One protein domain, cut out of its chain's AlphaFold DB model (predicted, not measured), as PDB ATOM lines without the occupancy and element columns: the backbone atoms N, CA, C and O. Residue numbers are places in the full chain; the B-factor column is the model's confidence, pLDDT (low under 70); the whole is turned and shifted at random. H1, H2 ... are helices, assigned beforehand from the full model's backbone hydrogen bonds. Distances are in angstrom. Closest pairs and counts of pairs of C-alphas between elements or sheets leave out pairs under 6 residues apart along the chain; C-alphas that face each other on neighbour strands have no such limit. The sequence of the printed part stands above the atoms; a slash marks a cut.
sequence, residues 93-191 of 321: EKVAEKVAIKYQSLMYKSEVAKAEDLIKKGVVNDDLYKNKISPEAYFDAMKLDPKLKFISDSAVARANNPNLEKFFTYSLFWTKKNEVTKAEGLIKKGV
ATOM      1  N   GLU A  93     -15.893  16.600  -5.179       47.28
ATOM      2  CA  GLU A  93     -16.697  17.831  -5.234       47.28
ATOM      3  C   GLU A  93     -17.358  17.988  -6.599       47.28
ATOM      4  O   GLU A  93     -18.545  18.267  -6.661       47.28
ATOM      5  N   LYS A  94     -16.660  17.668  -7.696       51.25
ATOM      6  CA  LYS A  94     -17.252  17.709  -9.047       51.25
ATOM      7  C   LYS A  94     -18.409  16.727  -9.238       51.25
ATOM      8  O   LYS A  94     -19.299  16.989 -10.045       51.25
ATOM      9  N   VAL A  95     -18.396  15.580  -8.555       49.53
ATOM     10  CA  VAL A  95     -19.501  14.608  -8.610       49.53
ATOM     11  C   VAL A  95     -20.662  15.086  -7.744       49.53
ATOM     12  O   VAL A  95     -21.791  15.101  -8.227       49.53
ATOM     13  N   ALA A  96     -20.397  15.543  -6.518       46.19
ATOM     14  CA  ALA A  96     -21.419  16.116  -5.642       46.19
ATOM     15  C   ALA A  96     -22.080  17.360  -6.264       46.19
ATOM     16  O   ALA A  96     -23.300  17.480  -6.258       46.19
ATOM     17  N   GLU A  97     -21.291  18.232  -6.889       51.69
ATOM     18  CA  GLU A  97     -21.738  19.425  -7.605       51.69
ATOM     19  C   GLU A  97     -22.554  19.054  -8.850       51.69
ATOM     20  O   GLU A  97     -23.656  19.561  -9.028       51.69
ATOM     21  N   LYS A  98     -22.104  18.096  -9.674       58.66
ATOM     22  CA  LYS A  98     -22.901  17.602 -10.815       58.66
ATOM     23  C   LYS A  98     -24.222  16.971 -10.382       58.66
ATOM     24  O   LYS A  98     -25.231  17.164 -11.060       58.66
ATOM     25  N   VAL A  99     -24.234  16.216  -9.283       49.75
ATOM     26  CA  VAL A  99     -25.455  15.609  -8.734       49.75
ATOM     27  C   VAL A  99     -26.385  16.688  -8.182       49.75
ATOM     28  O   VAL A  99     -27.574  16.658  -8.491       49.75
ATOM     29  N   ALA A 100     -25.859  17.676  -7.456       52.31
ATOM     30  CA  ALA A 100     -26.627  18.810  -6.952       52.31
ATOM     31  C   ALA A 100     -27.218  19.653  -8.091       52.31
ATOM     32  O   ALA A 100     -28.408  19.956  -8.063       52.31
ATOM     33  N   ILE A 101     -26.438  19.949  -9.136       66.06
ATOM     34  CA  ILE A 101     -26.898  20.659 -10.339       66.06
ATOM     35  C   ILE A 101     -27.981  19.849 -11.059       66.06
ATOM     36  O   ILE A 101     -29.023  20.392 -11.422       66.06
ATOM     37  N   LYS A 102     -27.781  18.537 -11.246       61.88
ATOM     38  CA  LYS A 102     -28.778  17.667 -11.884       61.88
ATOM     39  C   LYS A 102     -30.066  17.618 -11.066       61.88
ATOM     40  O   LYS A 102     -31.141  17.764 -11.639       61.88
ATOM     41  N   TYR A 103     -29.966  17.466  -9.750       50.69
ATOM     42  CA  TYR A 103     -31.112  17.469  -8.848       50.69
ATOM     43  C   TYR A 103     -31.855  18.808  -8.886       50.69
ATOM     44  O   TYR A 103     -33.062  18.820  -9.099       50.69
ATOM     45  N   GLN A 104     -31.146  19.937  -8.801       67.81
ATOM     46  CA  GLN A 104     -31.733  21.272  -8.944       67.81
ATOM     47  C   GLN A 104     -32.424  21.446 -10.301       67.81
ATOM     48  O   GLN A 104     -33.543  21.944 -10.356       67.81
ATOM     49  N   SER A 105     -31.813  20.964 -11.387       77.12
ATOM     50  CA  SER A 105     -32.414  21.021 -12.723       77.12
ATOM     51  C   SER A 105     -33.671  20.155 -12.851       77.12
ATOM     52  O   SER A 105     -34.612  20.542 -13.538       77.12
ATOM     53  N   LEU A 106     -33.713  18.993 -12.190       75.62
ATOM     54  CA  LEU A 106     -34.875  18.102 -12.186       75.62
ATOM     55  C   LEU A 106     -36.008  18.686 -11.346       75.62
ATOM     56  O   LEU A 106     -37.151  18.685 -11.795       75.62
ATOM     57  N   MET A 107     -35.684  19.235 -10.174       79.50
ATOM     58  CA  MET A 107     -36.639  19.947  -9.328       79.50
ATOM     59  C   MET A 107     -37.230  21.140 -10.077       79.50
ATOM     60  O   MET A 107     -38.448  21.253 -10.160       79.50
ATOM     61  N   TYR A 108     -36.391  21.946 -10.729       84.62
ATOM     62  CA  TYR A 108     -36.844  23.061 -11.555       84.62
ATOM     63  C   TYR A 108     -37.743  22.603 -12.712       84.62
ATOM     64  O   TYR A 108     -38.827  23.141 -12.906       84.62
ATOM     65  N   LYS A 109     -37.363  21.548 -13.445       88.00
ATOM     66  CA  LYS A 109     -38.216  20.973 -14.502       88.00
ATOM     67  C   LYS A 109     -39.564  20.490 -13.966       88.00
ATOM     68  O   LYS A 109     -40.582  20.690 -14.622       88.00
ATOM     69  N   SER A 110     -39.580  19.866 -12.789       89.06
ATOM     70  CA  SER A 110     -40.823  19.424 -12.147       89.06
ATOM     71  C   SER A 110     -41.704  20.604 -11.730       89.06
ATOM     72  O   SER A 110     -42.922  20.551 -11.880       89.06
ATOM     73  N   GLU A 111     -41.086  21.692 -11.273       91.38
ATOM     74  CA  GLU A 111     -41.758  22.934 -10.911       91.38
ATOM     75  C   GLU A 111     -42.379  23.606 -12.140       91.38
ATOM     76  O   GLU A 111     -43.548  23.979 -12.093       91.38
ATOM     77  N   VAL A 112     -41.651  23.669 -13.260       91.31
ATOM     78  CA  VAL A 112     -42.164  24.162 -14.551       91.31
ATOM     79  C   VAL A 112     -43.346  23.314 -15.023       91.31
ATOM     80  O   VAL A 112     -44.394  23.861 -15.344       91.31
ATOM     81  N   ALA A 113     -43.234  21.982 -15.004       92.38
ATOM     82  CA  ALA A 113     -44.333  21.100 -15.409       92.38
ATOM     83  C   ALA A 113     -45.583  21.282 -14.528       92.38
ATOM     84  O   ALA A 113     -46.712  21.306 -15.020       92.38
ATOM     85  N   LYS A 114     -45.387  21.464 -13.218       94.56
ATOM     86  CA  LYS A 114     -46.470  21.772 -12.279       94.56
ATOM     87  C   LYS A 114     -47.087  23.144 -12.559       94.56
ATOM     88  O   LYS A 114     -48.305  23.285 -12.505       94.56
ATOM     89  N   ALA A 115     -46.267  24.143 -12.872       93.38
ATOM     90  CA  ALA A 115     -46.737  25.464 -13.266       93.38
ATOM     91  C   ALA A 115     -47.562  25.402 -14.561       93.38
ATOM     92  O   ALA A 115     -48.625  26.013 -14.615       93.38
ATOM     93  N   GLU A 116     -47.147  24.617 -15.561       93.88
ATOM     94  CA  GLU A 116     -47.914  24.417 -16.800       93.88
ATOM     95  C   GLU A 116     -49.309  23.833 -16.525       93.88
ATOM     96  O   GLU A 116     -50.298  24.308 -17.083       93.88
ATOM     97  N   ASP A 117     -49.407  22.820 -15.660       95.00
ATOM     98  CA  ASP A 117     -50.687  22.224 -15.258       95.00
ATOM     99  C   ASP A 117     -51.591  23.236 -14.532       95.00
ATOM    100  O   ASP A 117     -52.774  23.371 -14.846       95.00
ATOM    101  N   LEU A 118     -51.023  24.013 -13.607       93.69
ATOM    102  CA  LEU A 118     -51.751  25.048 -12.870       93.69
ATOM    103  C   LEU A 118     -52.222  26.196 -13.778       93.69
ATOM    104  O   LEU A 118     -53.356  26.656 -13.644       93.69
ATOM    105  N   ILE A 119     -51.400  26.617 -14.745       92.00
ATOM    106  CA  ILE A 119     -51.770  27.619 -15.755       92.00
ATOM    107  C   ILE A 119     -52.947  27.119 -16.597       92.00
ATOM    108  O   ILE A 119     -53.900  27.867 -16.810       92.00
ATOM    109  N   LYS A 120     -52.921  25.853 -17.041       92.44
ATOM    110  CA  LYS A 120     -54.028  25.244 -17.804       92.44
ATOM    111  C   LYS A 120     -55.330  25.203 -17.007       92.44
ATOM    112  O   LYS A 120     -56.398  25.389 -17.581       92.44
ATOM    113  N   LYS A 121     -55.240  24.993 -15.693       92.25
ATOM    114  CA  LYS A 121     -56.382  25.011 -14.766       92.25
ATOM    115  C   LYS A 121     -56.892  26.420 -14.447       92.25
ATOM    116  O   LYS A 121     -57.912  26.541 -13.778       92.25
ATOM    117  N   GLY A 122     -56.204  27.471 -14.897       89.00
ATOM    118  CA  GLY A 122     -56.608  28.856 -14.659       89.00
ATOM    119  C   GLY A 122     -56.579  29.254 -13.182       89.00
ATOM    120  O   GLY A 122     -57.385  30.080 -12.763       89.00
ATOM    121  N   VAL A 123     -55.690  28.650 -12.382       91.06
ATOM    122  CA  VAL A 123     -55.623  28.936 -10.942       91.06
ATOM    123  C   VAL A 123     -55.193  30.380 -10.672       91.06
ATOM    124  O   VAL A 123     -54.496  31.009 -11.471       91.06
ATOM    125  N   VAL A 124     -55.572  30.897  -9.506       92.19
ATOM    126  CA  VAL A 124     -55.212  32.252  -9.073       92.19
ATOM    127  C   VAL A 124     -53.789  32.319  -8.499       92.19
ATOM    128  O   VAL A 124     -53.208  31.311  -8.090       92.19
ATOM    129  N   ASN A 125     -53.230  33.532  -8.415       92.38
ATOM    130  CA  ASN A 125     -51.857  33.777  -7.946       92.38
ATOM    131  C   ASN A 125     -51.560  33.202  -6.550       92.38
ATOM    132  O   ASN A 125     -50.457  32.708  -6.316       92.38
ATOM    133  N   ASP A 126     -52.529  33.236  -5.629       91.94
ATOM    134  CA  ASP A 126     -52.376  32.638  -4.298       91.94
ATOM    135  C   ASP A 126     -52.084  31.135  -4.376       91.94
ATOM    136  O   ASP A 126     -51.258  30.625  -3.617       91.94
ATOM    137  N   ASP A 127     -52.717  30.413  -5.300       93.69
ATOM    138  CA  ASP A 127     -52.538  28.968  -5.425       93.69
ATOM    139  C   ASP A 127     -51.219  28.622  -6.113       93.69
ATOM    140  O   ASP A 127     -50.545  27.682  -5.682       93.69
ATOM    141  N   LEU A 128     -50.780  29.415  -7.097       93.31
ATOM    142  CA  LEU A 128     -49.417  29.325  -7.638       93.31
ATOM    143  C   LEU A 128     -48.373  29.515  -6.524       93.31
ATOM    144  O   LEU A 128     -47.452  28.705  -6.383       93.31
ATOM    145  N   TYR A 129     -48.573  30.522  -5.666       92.94
ATOM    146  CA  TYR A 129     -47.671  30.824  -4.555       92.94
ATOM    147  C   TYR A 129     -47.624  29.704  -3.513       92.94
ATOM    148  O   TYR A 129     -46.543  29.231  -3.155       92.94
ATOM    149  N   LYS A 130     -48.786  29.209  -3.063       92.62
ATOM    150  CA  LYS A 130     -48.879  28.070  -2.127       92.62
ATOM    151  C   LYS A 130     -48.197  26.819  -2.676       92.62
ATOM    152  O   LYS A 130     -47.593  26.060  -1.920       92.62
ATOM    153  N   ASN A 131     -48.255  26.618  -3.993       92.94
ATOM    154  CA  ASN A 131     -47.589  25.514  -4.676       92.94
ATOM    155  C   ASN A 131     -46.079  25.710  -4.866       92.94
ATOM    156  O   ASN A 131     -45.442  24.816  -5.429       92.94
ATOM    157  N   LYS A 132     -45.525  26.814  -4.345       92.06
ATOM    158  CA  LYS A 132     -44.116  27.214  -4.414       92.06
ATOM    159  C   LYS A 132     -43.605  27.378  -5.846       92.06
ATOM    160  O   LYS A 132     -42.440  27.103  -6.103       92.06
ATOM    161  N   ILE A 133     -44.470  27.819  -6.758       92.88
ATOM    162  CA  ILE A 133     -44.077  28.101  -8.137       92.88
ATOM    163  C   ILE A 133     -43.327  29.432  -8.177       92.88
ATOM    164  O   ILE A 133     -43.923  30.491  -8.015       92.88
ATOM    165  N   SER A 134     -42.023  29.407  -8.397       90.56
ATOM    166  CA  SER A 134     -41.214  30.605  -8.596       90.56
ATOM    167  C   SER A 134     -41.674  31.401  -9.826       90.56
ATOM    168  O   SER A 134     -42.200  30.829 -10.788       90.56
ATOM    169  N   PRO A 135     -41.462  32.728  -9.845       91.12
ATOM    170  CA  PRO A 135     -41.689  33.535 -11.037       91.12
ATOM    171  C   PRO A 135     -40.929  33.015 -12.263       91.12
ATOM    172  O   PRO A 135     -41.435  33.096 -13.377       91.12
ATOM    173  N   GLU A 136     -39.733  32.456 -12.075       87.75
ATOM    174  CA  GLU A 136     -38.954  31.804 -13.126       87.75
ATOM    175  C   GLU A 136     -39.668  30.598 -13.727       87.75
ATOM    176  O   GLU A 136     -39.877  30.566 -14.939       87.75
ATOM    177  N   ALA A 137     -40.087  29.647 -12.891       91.38
ATOM    178  CA  ALA A 137     -40.797  28.470 -13.372       91.38
ATOM    179  C   ALA A 137     -42.130  28.850 -14.032       91.38
ATOM    180  O   ALA A 137     -42.514  28.256 -15.037       91.38
ATOM    181  N   TYR A 138     -42.808  29.876 -13.505       93.06
ATOM    182  CA  TYR A 138     -44.016  30.430 -14.108       93.06
ATOM    183  C   TYR A 138     -43.740  31.032 -15.494       93.06
ATOM    184  O   TYR A 138     -44.454  30.719 -16.441       93.06
ATOM    185  N   PHE A 139     -42.684  31.838 -15.644       90.75
ATOM    186  CA  PHE A 139     -42.282  32.415 -16.933       90.75
ATOM    187  C   PHE A 139     -42.013  31.334 -17.985       90.75
ATOM    188  O   PHE A 139     -42.532  31.410 -19.101       90.75
ATOM    189  N   ASP A 140     -41.237  30.315 -17.613       89.94
ATOM    190  CA  ASP A 140     -40.873  29.218 -18.509       89.94
ATOM    191  C   ASP A 140     -42.101  28.376 -18.890       89.94
ATOM    192  O   ASP A 140     -42.276  28.030 -20.058       89.94
ATOM    193  N   ALA A 141     -43.006  28.119 -17.940       93.06
ATOM    194  CA  ALA A 141     -44.259  27.405 -18.185       93.06
ATOM    195  C   ALA A 141     -45.222  28.171 -19.110       93.06
ATOM    196  O   ALA A 141     -46.002  27.564 -19.846       93.06
ATOM    197  N   MET A 142     -45.148  29.505 -19.125       89.94
ATOM    198  CA  MET A 142     -45.883  30.341 -20.080       89.94
ATOM    199  C   MET A 142     -45.268  30.342 -21.487       89.94
ATOM    200  O   MET A 142     -45.876  30.900 -22.404       89.94
ATOM    201  N   LYS A 143     -44.089  29.728 -21.671       89.50
ATOM    202  CA  LYS A 143     -43.367  29.627 -22.952       89.50
ATOM    203  C   LYS A 143     -43.146  30.989 -23.616       89.50
ATOM    204  O   LYS A 143     -43.201  31.121 -24.838       89.50
ATOM    205  N   LEU A 144     -42.920  32.012 -22.795       85.12
ATOM    206  CA  LEU A 144     -42.591  33.355 -23.256       85.12
ATOM    207  C   LEU A 144     -41.190  33.373 -23.877       85.12
ATOM    208  O   LEU A 144     -40.292  32.669 -23.415       85.12
ATOM    209  N   ASP A 145     -40.980  34.217 -24.891       83.69
ATOM    210  CA  ASP A 145     -39.630  34.468 -25.405       83.69
ATOM    211  C   ASP A 145     -38.758  35.006 -24.252       83.69
ATOM    212  O   ASP A 145     -39.119  36.024 -23.647       83.69
ATOM    213  N   PRO A 146     -37.605  34.377 -23.943       80.88
ATOM    214  CA  PRO A 146     -36.698  34.822 -22.886       80.88
ATOM    215  C   PRO A 146     -36.328  36.310 -22.950       80.88
ATOM    216  O   PRO A 146     -36.098  36.936 -21.912       80.88
ATOM    217  N   LYS A 147     -36.307  36.915 -24.146       82.38
ATOM    218  CA  LYS A 147     -36.041  38.348 -24.350       82.38
ATOM    219  C   LYS A 147     -37.115  39.246 -23.734       82.38
ATOM    220  O   LYS A 147     -36.809  40.359 -23.307       82.38
ATOM    221  N   LEU A 148     -38.353  38.769 -23.617       82.12
ATOM    222  CA  LEU A 148     -39.449  39.537 -23.024       82.12
ATOM    223  C   LEU A 148     -39.245  39.776 -21.529       82.12
ATOM    224  O   LEU A 148     -39.686  40.794 -20.998       82.12
ATOM    225  N   LYS A 149     -38.491  38.905 -20.850       71.62
ATOM    226  CA  LYS A 149     -38.157  39.072 -19.432       71.62
ATOM    227  C   LYS A 149     -37.438  40.398 -19.168       71.62
ATOM    228  O   LYS A 149     -37.637  41.019 -18.125       71.62
ATOM    229  N   PHE A 150     -36.643  40.863 -20.135       74.31
ATOM    230  CA  PHE A 150     -35.839  42.082 -20.031       74.31
ATOM    231  C   PHE A 150     -36.645  43.373 -20.156       74.31
ATOM    232  O   PHE A 150     -36.106  44.410 -19.765       74.31
ATOM    233  N   ILE A 151     -37.870  43.284 -20.679       79.88
ATOM    234  CA  ILE A 151     -38.804  44.396 -20.906       79.88
ATOM    235  C   ILE A 151     -40.128  44.198 -20.156       79.88
ATOM    236  O   ILE A 151     -41.097  44.904 -20.415       79.88
ATOM    237  N   SER A 152     -40.189  43.223 -19.246       77.75
ATOM    238  CA  SER A 152     -41.398  42.894 -18.482       77.75
ATOM    239  C   SER A 152     -41.877  44.042 -17.588       77.75
ATOM    240  O   SER A 152     -43.050  44.097 -17.247       77.75
ATOM    241  N   ASP A 153     -41.005  44.993 -17.251       75.25
ATOM    242  CA  ASP A 153     -41.341  46.225 -16.537       75.25
ATOM    243  C   ASP A 153     -42.012  47.286 -17.430       75.25
ATOM    244  O   ASP A 153     -42.681  48.187 -16.922       75.25
ATOM    245  N   SER A 154     -41.912  47.168 -18.758       82.62
ATOM    246  CA  SER A 154     -42.539  48.097 -19.700       82.62
ATOM    247  C   SER A 154     -44.043  47.855 -19.809       82.62
ATOM    248  O   SER A 154     -44.490  46.815 -20.295       82.62
ATOM    249  N   ALA A 155     -44.840  48.853 -19.417       86.06
ATOM    250  CA  ALA A 155     -46.293  48.829 -19.592       86.06
ATOM    251  C   ALA A 155     -46.699  48.639 -21.062       86.06
ATOM    252  O   ALA A 155     -47.627  47.891 -21.352       86.06
ATOM    253  N   VAL A 156     -45.954  49.242 -21.995       86.50
ATOM    254  CA  VAL A 156     -46.200  49.114 -23.441       86.50
ATOM    255  C   VAL A 156     -45.958  47.679 -23.918       86.50
ATOM    256  O   VAL A 156     -46.750  47.137 -24.685       86.50
ATOM    257  N   ALA A 157     -44.891  47.032 -23.441       84.75
ATOM    258  CA  ALA A 157     -44.608  45.639 -23.792       84.75
ATOM    259  C   ALA A 157     -45.674  44.683 -23.235       84.75
ATOM    260  O   ALA A 157     -46.060  43.730 -23.910       84.75
ATOM    261  N   ARG A 158     -46.165  44.953 -22.020       90.25
ATOM    262  CA  ARG A 158     -47.223  44.167 -21.378       90.25
ATOM    263  C   ARG A 158     -48.587  44.344 -22.046       90.25
ATOM    264  O   ARG A 158     -49.289  43.357 -22.230       90.25
ATOM    265  N   ALA A 159     -48.923  45.555 -22.490       87.31
ATOM    266  CA  ALA A 159     -50.164  45.817 -23.224       87.31
ATOM    267  C   ALA A 159     -50.269  44.972 -24.508       87.31
ATOM    268  O   ALA A 159     -51.339  44.466 -24.834       87.31
ATOM    269  N   ASN A 160     -49.140  44.751 -25.188       87.38
ATOM    270  CA  ASN A 160     -49.069  43.947 -26.410       87.38
ATOM    271  C   ASN A 160     -48.854  42.446 -26.152       87.38
ATOM    272  O   ASN A 160     -48.833  41.655 -27.096       87.38
ATOM    273  N   ASN A 161     -48.668  42.029 -24.896       88.81
ATOM    274  CA  ASN A 161     -48.445  40.634 -24.536       88.81
ATOM    275  C   ASN A 161     -49.147  40.287 -23.206       88.81
ATOM    276  O   ASN A 161     -48.546  40.404 -22.135       88.81
ATOM    277  N   PRO A 162     -50.395  39.783 -23.258       88.69
ATOM    278  CA  PRO A 162     -51.167  39.429 -22.065       88.69
ATOM    279  C   PRO A 162     -50.489  38.390 -21.162       88.69
ATOM    280  O   PRO A 162     -50.699  38.380 -19.950       88.69
ATOM    281  N   ASN A 163     -49.659  37.510 -21.729       90.00
ATOM    282  CA  ASN A 163     -48.910  36.539 -20.939       90.00
ATOM    283  C   ASN A 163     -47.746  37.200 -20.185       90.00
ATOM    284  O   ASN A 163     -47.460  36.829 -19.047       90.00
ATOM    285  N   LEU A 164     -47.123  38.221 -20.777       88.31
ATOM    286  CA  LEU A 164     -46.122  39.043 -20.102       88.31
ATOM    287  C   LEU A 164     -46.737  39.857 -18.956       88.31
ATOM    288  O   LEU A 164     -46.114  39.958 -17.901       88.31
ATOM    289  N   GLU A 165     -47.961  40.374 -19.126       91.44
ATOM    290  CA  GLU A 165     -48.718  41.014 -18.039       91.44
ATOM    291  C   GLU A 165     -48.939  40.037 -16.882       91.44
ATOM    292  O   GLU A 165     -48.527  40.319 -15.761       91.44
ATOM    293  N   LYS A 166     -49.487  38.844 -17.151       91.62
ATOM    294  CA  LYS A 166     -49.701  37.810 -16.122       91.62
ATOM    295  C   LYS A 166     -48.413  37.447 -15.383       91.62
ATOM    296  O   LYS A 166     -48.428  37.325 -14.158       91.62
ATOM    297  N   PHE A 167     -47.302  37.276 -16.105       91.12
ATOM    298  CA  PHE A 167     -45.991  37.043 -15.498       91.12
ATOM    299  C   PHE A 167     -45.580  38.195 -14.577       91.12
ATOM    300  O   PHE A 167     -45.156  37.954 -13.445       91.12
ATOM    301  N   PHE A 168     -45.717  39.439 -15.036       90.38
ATOM    302  CA  PHE A 168     -45.378  40.619 -14.249       90.38
ATOM    303  C   PHE A 168     -46.240  40.717 -12.983       90.38
ATOM    304  O   PHE A 168     -45.698  40.854 -11.883       90.38
ATOM    305  N   THR A 169     -47.561  40.555 -13.109       91.44
ATOM    306  CA  THR A 169     -48.498  40.556 -11.979       91.44
ATOM    307  C   THR A 169     -48.135  39.478 -10.959       91.44
ATOM    308  O   THR A 169     -48.059  39.761  -9.761       91.44
ATOM    309  N   TYR A 170     -47.869  38.249 -11.414       92.75
ATOM    310  CA  TYR A 170     -47.494  37.150 -10.527       92.75
ATOM    311  C   TYR A 170     -46.141  37.386  -9.846       92.75
ATOM    312  O   TYR A 170     -46.002  37.163  -8.645       92.75
ATOM    313  N   SER A 171     -45.152  37.902 -10.578       89.56
ATOM    314  CA  SER A 171     -43.823  38.221 -10.037       89.56
ATOM    315  C   SER A 171     -43.893  39.278  -8.935       89.56
ATOM    316  O   SER A 171     -43.254  39.140  -7.885       89.56
ATOM    317  N   LEU A 172     -44.702  40.321  -9.149       88.50
ATOM    318  CA  LEU A 172     -44.952  41.363  -8.158       88.50
ATOM    319  C   LEU A 172     -45.651  40.781  -6.923       88.50
ATOM    320  O   LEU A 172     -45.221  41.024  -5.794       88.50
ATOM    321  N   PHE A 173     -46.679  39.961  -7.141       91.56
ATOM    322  CA  PHE A 173     -47.410  39.273  -6.081       91.56
ATOM    323  C   PHE A 173     -46.496  38.374  -5.231       91.56
ATOM    324  O   PHE A 173     -46.485  38.489  -4.005       91.56
ATOM    325  N   TRP A 174     -45.691  37.522  -5.871       90.69
ATOM    326  CA  TRP A 174     -44.745  36.615  -5.216       90.69
ATOM    327  C   TRP A 174     -43.726  37.377  -4.367       90.69
ATOM    328  O   TRP A 174     -43.492  37.039  -3.204       90.69
ATOM    329  N   THR A 175     -43.151  38.444  -4.929       87.69
ATOM    330  CA  THR A 175     -42.191  39.305  -4.223       87.69
ATOM    331  C   THR A 175     -42.831  39.921  -2.985       87.69
ATOM    332  O   THR A 175     -42.303  39.769  -1.882       87.69
ATOM    333  N   LYS A 176     -44.015  40.526  -3.141       88.56
ATOM    334  CA  LYS A 176     -44.758  41.131  -2.033       88.56
ATOM    335  C   LYS A 176     -45.087  40.107  -0.941       88.56
ATOM    336  O   LYS A 176     -44.837  40.365   0.233       88.56
ATOM    337  N   LYS A 177     -45.597  38.924  -1.299       91.69
ATOM    338  CA  LYS A 177     -45.920  37.866  -0.324       91.69
ATOM    339  C   LYS A 177     -44.698  37.374   0.444       91.69
ATOM    340  O   LYS A 177     -44.806  37.135   1.646       91.69
ATOM    341  N   ASN A 178     -43.540  37.267  -0.201       90.38
ATOM    342  CA  ASN A 178     -42.302  36.900   0.484       90.38
ATOM    343  C   ASN A 178     -41.834  37.982   1.461       90.38
ATOM    344  O   ASN A 178     -41.418  37.652   2.571       90.38
ATOM    345  N   GLU A 179     -41.929  39.261   1.087       91.00
ATOM    346  CA  GLU A 179     -41.609  40.366   1.996       91.00
ATOM    347  C   GLU A 179     -42.541  40.389   3.211       91.00
ATOM    348  O   GLU A 179     -42.065  40.486   4.344       91.00
ATOM    349  N   VAL A 180     -43.849  40.214   2.994       93.38
ATOM    350  CA  VAL A 180     -44.844  40.125   4.071       93.38
ATOM    351  C   VAL A 180     -44.560  38.922   4.970       93.38
ATOM    352  O   VAL A 180     -44.489  39.076   6.182       93.38
ATOM    353  N   THR A 181     -44.292  37.743   4.405       93.12
ATOM    354  CA  THR A 181     -43.970  36.529   5.182       93.12
ATOM    355  C   THR A 181     -42.699  36.710   6.016       93.12
ATOM    356  O   THR A 181     -42.635  36.295   7.177       93.12
ATOM    357  N   LYS A 182     -41.678  37.369   5.455       93.25
ATOM    358  CA  LYS A 182     -40.460  37.729   6.189       93.25
ATOM    359  C   LYS A 182     -40.784  38.671   7.354       93.25
ATOM    360  O   LYS A 182     -40.316  38.430   8.466       93.25
ATOM    361  N   ALA A 183     -41.579  39.714   7.110       94.75
ATOM    362  CA  ALA A 183     -42.005  40.658   8.137       94.75
ATOM    363  C   ALA A 183     -42.828  39.969   9.238       94.75
ATOM    364  O   ALA A 183     -42.524  40.153  10.412       94.75
ATOM    365  N   GLU A 184     -43.777  39.097   8.888       95.31
ATOM    366  CA  GLU A 184     -44.537  38.287   9.848       95.31
ATOM    367  C   GLU A 184     -43.609  37.457  10.746       95.31
ATOM    368  O   GLU A 184     -43.806  37.386  11.960       95.31
ATOM    369  N   GLY A 185     -42.576  36.837  10.167       95.88
ATOM    370  CA  GLY A 185     -41.580  36.073  10.916       95.88
ATOM    371  C   GLY A 185     -40.787  36.924  11.910       95.88
ATOM    372  O   GLY A 185     -40.491  36.461  13.011       95.88
ATOM    373  N   LEU A 186     -40.459  38.166  11.551       94.88
ATOM    374  CA  LEU A 186     -39.782  39.119  12.436       94.88
ATOM    375  C   LEU A 186     -40.712  39.627  13.547       94.88
ATOM    376  O   LEU A 186     -40.318  39.644  14.711       94.88
ATOM    377  N   ILE A 187     -41.964  39.948  13.213       93.56
ATOM    378  CA  ILE A 187     -42.993  40.377  14.173       93.56
ATOM    379  C   ILE A 187     -43.252  39.288  15.215       93.56
ATOM    380  O   ILE A 187     -43.270  39.571  16.409       93.56
ATOM    381  N   LYS A 188     -43.387  38.027  14.783       94.56
ATOM    382  CA  LYS A 188     -43.567  36.877  15.687       94.56
ATOM    383  C   LYS A 188     -42.399  36.691  16.655       94.56
ATOM    384  O   LYS A 188     -42.607  36.222  17.765       94.56
ATOM    385  N   LYS A 189     -41.185  37.060  16.242       93.94
ATOM    386  CA  LYS A 189     -39.988  37.036  17.094       93.94
ATOM    387  C   LYS A 189     -39.907  38.226  18.055       93.94
ATOM    388  O   LYS A 189     -38.980  38.267  18.854       93.94
ATOM    389  N   GLY A 190     -40.829  39.188  17.968       90.75
ATOM    390  CA  GLY A 190     -40.827  40.382  18.814       90.75
ATOM    391  C   GLY A 190     -39.598  41.264  18.602       90.75
ATOM    392  O   GLY A 190     -39.128  41.884  19.552       90.75
ATOM    393  N   VAL A 191     -39.033  41.281  17.387       91.56
ATOM    394  CA  VAL A 191     -37.843  42.097  17.116       91.56
ATOM    395  C   VAL A 191     -38.166  43.587  17.225       91.56
ATOM    396  O   VAL A 191     -39.288  44.020  16.963       91.56
TER     397      VAL A 191
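What this domain is: This is residues 93 to 191 of the 321 residues of an uncharacterized protein of Phytophthora parasitica CJ01A1 (UniProt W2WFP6). Two long helices, H1 and H6, spread as a wide V from a small body of short helices, H3 between them; residues 93 to 107 and 179 to 191 stick out. The printed part has 99 residues with six named helices, H1 to H6, and no named strand: all helix. It is loose, with radius of gyration of the C-alphas 16.1 A, spanning 45 by 43 by 27 A.

Where its parts are: H1, residues 93 to 120, runs 40.1 A from C-alpha 93 at (-16.697, 17.831, -5.234). H2 is 125 to 130, H3 135 to 141, H4 146 to 151, H5 155 to 159. H6, 162 to 188, runs 38.6 A to C-alpha 188 at (-43.567, 36.877, 15.687).

How they stand to each other: H1 touches H3, closest C-alphas Val 112 and Ala 137, 4.7 A. H6 touches H3, closest C-alphas Ser 171 and Pro 135, 5.2 A; H2 only just, with 3 pairs within 8 A; H5 only at the corner. H1 and H6 are apart. H4 is near H3; its O i to N i+4 pairs within hydrogen-bond range are 0 of 2, its i+3 pairs 3 of 3.

The domain as a whole: The printed part has no cut; pLDDT is under 70 at residues 93 to 104.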